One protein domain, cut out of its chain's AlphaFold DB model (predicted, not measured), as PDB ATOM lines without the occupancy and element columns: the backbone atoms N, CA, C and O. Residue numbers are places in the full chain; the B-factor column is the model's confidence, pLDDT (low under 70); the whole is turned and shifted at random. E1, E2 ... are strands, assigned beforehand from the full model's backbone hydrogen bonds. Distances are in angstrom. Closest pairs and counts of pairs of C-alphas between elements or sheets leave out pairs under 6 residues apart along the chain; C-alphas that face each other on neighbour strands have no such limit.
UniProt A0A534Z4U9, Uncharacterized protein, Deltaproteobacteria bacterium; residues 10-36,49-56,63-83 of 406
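This is residues 10 to 36, 49 to 56 and 63 to 83 of the 406 residues of an uncharacterized protein of Deltaproteobacteria bacterium (UniProt A0A534Z4U9). This is a thin rod with little regular structure: two short crossed strands, E1 and E2, form a small ladder, a loop of residues 10 to 28 leads into it from one end, and residues 63 to 83 fold back on themselves at the other. The printed part has 56 residues, with no named helix and two named strands, E1 then E2, an antiparallel sheet; the class is all strand, with 10 residues in named elements. It is only just extended, close to loose, with a radius of gyration of the C-alphas of 15.6 A and spans of 61 by 17 by 11 A.

Ser 10 has its C-alpha at (190.753, 135.751, 188.657). E1, residues 29 to 33, begins at C-alpha (170.599, 137.639, 167.102) and is 12.9 A long. E2, residues 49 to 53, ends at C-alpha (166.725, 137.032, 169.381).

E1 and E2 are antiparallel neighbours, with 120 degrees between their directions. C-alphas 31 and 49 face each other at 4.1 A; N 30 and O 52, 2.8 A apart, are within hydrogen-bond range. Residues 68 to 69 pair antiparallel with 76 to 77.

The farthest C-alphas, Ser 10 and Asp 83, are 60.9 A apart. Residues 37 to 48 and 57 to 62 are not printed; the C-alpha gaps are 14.5 A and 16.4 A. The pLDDT is under 70 at residues 10 to 14 and 35 to 36.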
ATOM      1  N   SER A  10     192.107 135.459 188.189       62.94
ATOM      2  CA  SER A  10     190.753 135.751 188.657       62.94
ATOM      3  C   SER A  10     190.127 136.773 187.716       62.94
ATOM      4  O   SER A  10     190.541 137.938 187.691       62.94
ATOM      5  N   HIS A  11     189.127 136.357 186.949       64.75
ATOM      6  CA  HIS A  11     188.320 137.256 186.129       64.75
ATOM      7  C   HIS A  11     187.132 137.756 186.951       64.75
ATOM      8  O   HIS A  11     186.484 136.975 187.646       64.75
ATOM      9  N   THR A  12     186.869 139.060 186.911       64.00
ATOM     10  CA  THR A  12     185.619 139.604 187.447       64.00
ATOM     11  C   THR A  12     184.518 139.243 186.449       64.00
ATOM     12  O   THR A  12     184.708 139.538 185.267       64.00
ATOM     13  N   PRO A  13     183.412 138.600 186.864       64.75
ATOM     14  CA  PRO A  13     182.301 138.338 185.961       64.75
ATOM     15  C   PRO A  13     181.823 139.654 185.351       64.75
ATOM     16  O   PRO A  13     181.635 140.642 186.066       64.75
ATOM     17  N   VAL A  14     181.668 139.672 184.031       67.88
ATOM     18  CA  VAL A  14     180.915 140.737 183.372       67.88
ATOM     19  C   VAL A  14     179.431 140.532 183.666       67.88
ATOM     20  O   VAL A  14     179.004 139.413 183.959       67.88
ATOM     21  N   ALA A  15     178.658 141.617 183.654       71.38
ATOM     22  CA  ALA A  15     177.222 141.528 183.878       71.38
ATOM     23  C   ALA A  15     176.566 140.652 182.799       71.38
ATOM     24  O   ALA A  15     177.053 140.580 181.667       71.38
ATOM     25  N   ASP A  16     175.457 140.007 183.153       77.19
ATOM     26  CA  ASP A  16     174.590 139.359 182.170       77.19
ATOM     27  C   ASP A  16     174.202 140.365 181.068       77.19
ATOM     28  O   ASP A  16     174.110 141.571 181.332       77.19
ATOM     29  N   SER A  17     174.065 139.892 179.831       79.56
ATOM     30  CA  SER A  17     173.832 140.724 178.636       79.56
ATOM     31  C   SER A  17     174.967 141.675 178.236       79.56
ATOM     32  O   SER A  17     174.773 142.531 177.371       79.56
ATOM     33  N   THR A  18     176.170 141.547 178.811       83.25
ATOM     34  CA  THR A  18     177.332 142.310 178.315       83.25
ATOM     35  C   THR A  18     177.644 141.882 176.871       83.25
ATOM     36  O   THR A  18     177.806 140.680 176.648       83.25
ATOM     37  N   PRO A  19     177.759 142.816 175.898       84.50
ATOM     38  CA  PRO A  19     178.090 142.476 174.516       84.50
ATOM     39  C   PRO A  19     179.433 141.752 174.410       84.50
ATOM     40  O   PRO A  19     180.420 142.153 175.033       84.50
ATOM     41  N   CYS A  20     179.482 140.717 173.583       84.31
ATOM     42  CA  CYS A  20     180.688 139.960 173.262       84.31
ATOM     43  C   CYS A  20     180.834 139.829 171.740       84.31
ATOM     44  O   CYS A  20     179.998 140.327 170.987       84.31
ATOM     45  N   THR A  21     181.939 139.246 171.275       83.62
ATOM     46  CA  THR A  21     182.191 139.108 169.837       83.62
ATOM     47  C   THR A  21     181.137 138.196 169.211       83.62
ATOM     48  O   THR A  21     181.072 137.016 169.547       83.62
ATOM     49  N   ASP A  22     180.354 138.750 168.289       81.56
ATOM     50  CA  ASP A  22     179.498 137.985 167.388       81.56
ATOM     51  C   ASP A  22     180.387 137.212 166.400       81.56
ATOM     52  O   ASP A  22     181.233 137.792 165.709       81.56
ATOM     53  N   THR A  23     180.253 135.889 166.400       86.25
ATOM     54  CA  THR A  23     181.065 134.972 165.586       86.25
ATOM     55  C   THR A  23     180.266 134.250 164.509       86.25
ATOM     56  O   THR A  23     180.877 133.664 163.610       86.25
ATOM     57  N   ASP A  24     178.933 134.297 164.565       80.94
ATOM     58  CA  ASP A  24     178.055 133.669 163.578       80.94
ATOM     59  C   ASP A  24     177.529 134.663 162.525       80.94
ATOM     60  O   ASP A  24     177.006 134.228 161.495       80.94
ATOM     61  N   ASN A  25     177.776 135.972 162.714       85.19
ATOM     62  CA  ASN A  25     177.339 137.074 161.849       85.19
ATOM     63  C   ASN A  25     175.826 137.041 161.580       85.19
ATOM     64  O   ASN A  25     175.371 137.443 160.502       85.19
ATOM     65  N   ASN A  26     175.044 136.527 162.526       88.69
ATOM     66  CA  ASN A  26     173.604 136.437 162.397       88.69
ATOM     67  C   ASN A  26     172.952 137.764 162.805       88.69
ATOM     68  O   ASN A  26     172.740 138.050 163.978       88.69
ATOM     69  N   ALA A  27     172.522 138.553 161.820       89.38
ATOM     70  CA  ALA A  27     171.863 139.842 162.042       89.38
ATOM     71  C   ALA A  27     170.501 139.745 162.774       89.38
ATOM     72  O   ALA A  27     169.895 140.773 163.095       89.38
ATOM     73  N   CYS A  28     169.995 138.532 163.020       91.44
ATOM     74  CA  CYS A  28     168.774 138.265 163.780       91.44
ATOM     75  C   CYS A  28     169.017 137.963 165.256       91.44
ATOM     76  O   CYS A  28     168.049 137.817 166.002       91.44
ATOM     77  N   THR A  29     170.265 137.857 165.697       89.50
ATOM     78  CA  THR A  29     170.599 137.639 167.102       89.50
ATOM     79  C   THR A  29     171.595 138.687 167.573       89.50
ATOM     80  O   THR A  29     172.176 139.443 166.800       89.50
ATOM     81  N   THR A  30     171.693 138.859 168.883       87.75
ATOM     82  CA  THR A  30     172.686 139.737 169.498       87.75
ATOM     83  C   THR A  30     173.443 138.919 170.521       87.75
ATOM     84  O   THR A  30     172.843 138.426 171.478       87.75
ATOM     85  N   ALA A  31     174.751 138.778 170.297       86.44
ATOM     86  CA  ALA A  31     175.636 138.027 171.170       86.44
ATOM     87  C   ALA A  31     175.795 138.721 172.534       86.44
ATOM     88  O   ALA A  31     176.041 139.930 172.613       86.44
ATOM     89  N   GLY A  32     175.678 137.953 173.616       85.12
ATOM     90  CA  GLY A  32     175.776 138.461 174.983       85.12
ATOM     91  C   GLY A  32     176.307 137.420 175.961       85.12
ATOM     92  O   GLY A  32     176.205 136.214 175.744       85.12
ATOM     93  N   CYS A  33     176.921 137.875 177.050       81.88
ATOM     94  CA  CYS A  33     177.417 136.976 178.088       81.88
ATOM     95  C   CYS A  33     176.272 136.455 178.974       81.88
ATOM     96  O   CYS A  33     175.591 137.272 179.580       81.88
ATOM     97  N   ASN A  34     176.139 135.131 179.150       72.94
ATOM     98  CA  ASN A  34     175.070 134.481 179.947       72.94
ATOM     99  C   ASN A  34     175.288 134.478 181.477       72.94
ATOM    100  O   ASN A  34     174.674 133.699 182.207       72.94
ATOM    101  N   GLY A  35     176.228 135.278 181.991       62.53
ATOM    102  CA  GLY A  35     176.467 135.448 183.433       62.53
ATOM    103  C   GLY A  35     176.915 134.208 184.238       62.53
ATOM    104  O   GLY A  35     177.227 134.345 185.422       62.53
ATOM    105  N   THR A  36     176.993 133.004 183.656       56.25
ATOM    106  CA  THR A  36     177.352 131.770 184.379       56.25
ATOM    107  C   THR A  36     178.847 131.459 184.328       56.25
ATOM    108  O   THR A  36     179.414 131.218 183.264       56.25
ATOM    109  N   GLN A  49     175.631 133.400 171.503       83.81
ATOM    110  CA  GLN A  49     175.382 134.057 170.217       83.81
ATOM    111  C   GLN A  49     173.881 134.329 169.979       83.81
ATOM    112  O   GLN A  49     173.527 135.161 169.147       83.81
ATOM    113  N   ASN A  50     172.996 133.695 170.761       85.19
ATOM    114  CA  ASN A  50     171.541 133.849 170.718       85.19
ATOM    115  C   ASN A  50     170.975 134.547 171.969       85.19
ATOM    116  O   ASN A  50     169.774 134.446 172.227       85.19
ATOM    117  N   HIS A  51     171.811 135.264 172.731       82.50
ATOM    118  CA  HIS A  51     171.434 135.883 174.007       82.50
ATOM    119  C   HIS A  51     170.169 136.755 173.909       82.50
ATOM    120  O   HIS A  51     169.291 136.702 174.771       82.50
ATOM    121  N   MET A  52     170.037 137.522 172.823       81.88
ATOM    122  CA  MET A  52     168.773 138.144 172.426       81.88
ATOM    123  C   MET A  52     168.448 137.801 170.975       81.88
ATOM    124  O   MET A  52     169.267 138.011 170.084       81.88
ATOM    125  N   VAL A  53     167.226 137.328 170.729       88.25
ATOM    126  CA  VAL A  53     166.725 137.032 169.381       88.25
ATOM    127  C   VAL A  53     165.814 138.166 168.922       88.25
ATOM    128  O   VAL A  53     164.866 138.537 169.623       88.25
ATOM    129  N   LYS A  54     166.085 138.718 167.738       87.12
ATOM    130  CA  LYS A  54     165.231 139.709 167.087       87.12
ATOM    131  C   LYS A  54     163.873 139.078 166.804       87.12
ATOM    132  O   LYS A  54     163.759 138.115 166.049       87.12
ATOM    133  N   THR A  55     162.837 139.650 167.399       87.69
ATOM    134  CA  THR A  55     161.454 139.252 167.149       87.69
ATOM    135  C   THR A  55     160.889 140.083 166.007       87.69
ATOM    136  O   THR A  55     160.978 141.311 166.005       87.69
ATOM    137  N   CYS A  56     160.329 139.403 165.011       89.44
ATOM    138  CA  CYS A  56     159.569 140.041 163.949       89.44
ATOM    139  C   CYS A  56     158.098 140.071 164.350       89.44
ATOM    140  O   CYS A  56     157.535 139.049 164.743       89.44
ATOM    141  N   CYS A  63     147.271 136.679 154.247       95.94
ATOM    142  CA  CYS A  63     147.875 135.974 153.119       95.94
ATOM    143  C   CYS A  63     149.398 135.815 153.219       95.94
ATOM    144  O   CYS A  63     150.042 135.316 152.290       95.94
ATOM    145  N   THR A  64     149.975 136.173 154.361       94.56
ATOM    146  CA  THR A  64     151.367 135.904 154.710       94.56
ATOM    147  C   THR A  64     151.437 135.025 155.956       94.56
ATOM    148  O   THR A  64     150.570 135.022 156.826       94.56
ATOM    149  N   GLY A  65     152.448 134.166 155.984       90.31
ATOM    150  CA  GLY A  65     152.751 133.292 157.102       90.31
ATOM    151  C   GLY A  65     153.527 134.018 158.203       90.31
ATOM    152  O   GLY A  65     153.888 135.187 158.058       90.31
ATOM    153  N   PRO A  66     153.839 133.306 159.302       90.38
ATOM    154  CA  PRO A  66     154.587 133.878 160.412       90.38
ATOM    155  C   PRO A  66     155.929 134.446 159.925       90.38
ATOM    156  O   PRO A  66     156.629 133.775 159.155       90.38
ATOM    157  N   PRO A  67     156.313 135.653 160.376       92.38
ATOM    158  CA  PRO A  67     157.513 136.300 159.884       92.38
ATOM    159  C   PRO A  67     158.764 135.544 160.309       92.38
ATOM    160  O   PRO A  67     158.912 135.119 161.458       92.38
ATOM    161  N   THR A  68     159.716 135.454 159.390       91.06
ATOM    162  CA  THR A  68     161.046 134.909 159.651       91.06
ATOM    163  C   THR A  68     162.080 136.011 159.525       91.06
ATOM    164  O   THR A  68     162.064 136.770 158.560       91.06
ATOM    165  N   CYS A  69     162.991 136.113 160.489       91.94
ATOM    166  CA  CYS A  69     164.096 137.053 160.377       91.94
ATOM    167  C   CYS A  69     165.182 136.477 159.458       91.94
ATOM    168  O   CYS A  69     165.627 135.341 159.637       91.94
ATOM    169  N   ASN A  70     165.615 137.271 158.485       91.50
ATOM    170  CA  ASN A  70     166.676 136.932 157.555       91.50
ATOM    171  C   ASN A  70     168.055 137.111 158.218       91.50
ATOM    172  O   ASN A  70     168.448 138.251 158.480       91.50
ATOM    173  N   PRO A  71     168.833 136.037 158.444       89.75
ATOM    174  CA  PRO A  71     170.073 136.104 159.220       89.75
ATOM    175  C   PRO A  71     171.177 136.943 158.564       89.75
ATOM    176  O   PRO A  71     172.106 137.356 159.248       89.75
ATOM    177  N   GLN A  72     171.097 137.230 157.258       90.00
ATOM    178  CA  GLN A  72     172.104 138.038 156.561       90.00
ATOM    179  C   GLN A  72     171.807 139.538 156.600       90.00
ATOM    180  O   GLN A  72     172.727 140.352 156.630       90.00
ATOM    181  N   THR A  73     170.530 139.916 156.539       90.69
ATOM    182  CA  THR A  73     170.113 141.323 156.422       90.69
ATOM    183  C   THR A  73     169.488 141.863 157.703       90.69
ATOM    184  O   THR A  73     169.386 143.075 157.875       90.69
ATOM    185  N   GLY A  74     169.046 140.977 158.596       89.25
ATOM    186  CA  GLY A  74     168.250 141.305 159.771       89.25
ATOM    187  C   GLY A  74     166.820 141.732 159.430       89.25
ATOM    188  O   GLY A  74     166.100 142.163 160.329       89.25
ATOM    189  N   ASN A  75     166.387 141.665 158.169       92.25
ATOM    190  CA  ASN A  75     165.031 142.046 157.769       92.25
ATOM    191  C   ASN A  75     164.024 140.938 158.092       92.25
ATOM    192  O   ASN A  75     164.380 139.767 158.168       92.25
ATOM    193  N   CYS A  76     162.764 141.319 158.286       91.81
ATOM    194  CA  CYS A  76     161.674 140.368 158.468       91.81
ATOM    195  C   CYS A  76     161.084 140.017 157.101       91.81
ATOM    196  O   CYS A  76     160.594 140.904 156.403       91.81
ATOM    197  N   ASP A  77     161.147 138.738 156.749       92.38
ATOM    198  CA  ASP A  77     160.567 138.173 155.539       92.38
ATOM    199  C   ASP A  77     159.233 137.499 155.891       92.38
ATOM    200  O   ASP A  77     159.136 136.766 156.881       92.38
ATOM    201  N   PHE A  78     158.215 137.742 155.068       93.62
ATOM    202  CA  PHE A  78     156.853 137.247 155.255       93.62
ATOM    203  C   PHE A  78     156.536 136.270 154.115       93.62
ATOM    204  O   PHE A  78     156.297 136.708 152.989       93.62
ATOM    205  N   PRO A  79     156.620 134.949 154.341       93.12
ATOM    206  CA  PRO A  79     156.379 133.977 153.281       93.12
ATOM    207  C   PRO A  79     154.898 133.970 152.894       93.12
ATOM    208  O   PRO A  79     154.039 133.970 153.768       93.12
ATOM    209  N   ASN A  80     154.584 133.911 151.602       95.31
ATOM    210  CA  ASN A  80     153.193 133.810 151.156       95.31
ATOM    211  C   ASN A  80     152.573 132.486 151.616       95.31
ATOM    212  O   ASN A  80     153.220 131.432 151.563       95.31
ATOM    213  N   VAL A  81     151.311 132.528 152.035       94.19
ATOM    214  CA  VAL A  81     150.534 131.305 152.275       94.19
ATOM    215  C   VAL A  81     150.122 130.662 150.939       94.19
ATOM    216  O   VAL A  81     150.158 131.330 149.903       94.19
ATOM    217  N   PRO A  82     149.738 129.371 150.923       96.00
ATOM    218  CA  PRO A  82     149.270 128.715 149.707       96.00
ATOM    219  C   PRO A  82     148.084 129.430 149.050       96.00
ATOM    220  O   PRO A  82     147.232 130.004 149.733       96.00
ATOM    221  N   ASP A  83     148.008 129.320 147.725       94.06
ATOM    222  CA  ASP A  83     146.850 129.758 146.947       94.06
ATOM    223  C   ASP A  83     145.544 129.150 147.492       94.06
ATOM    224  O   ASP A  83     145.531 128.013 147.978       94.06
TER     225      ASP A  83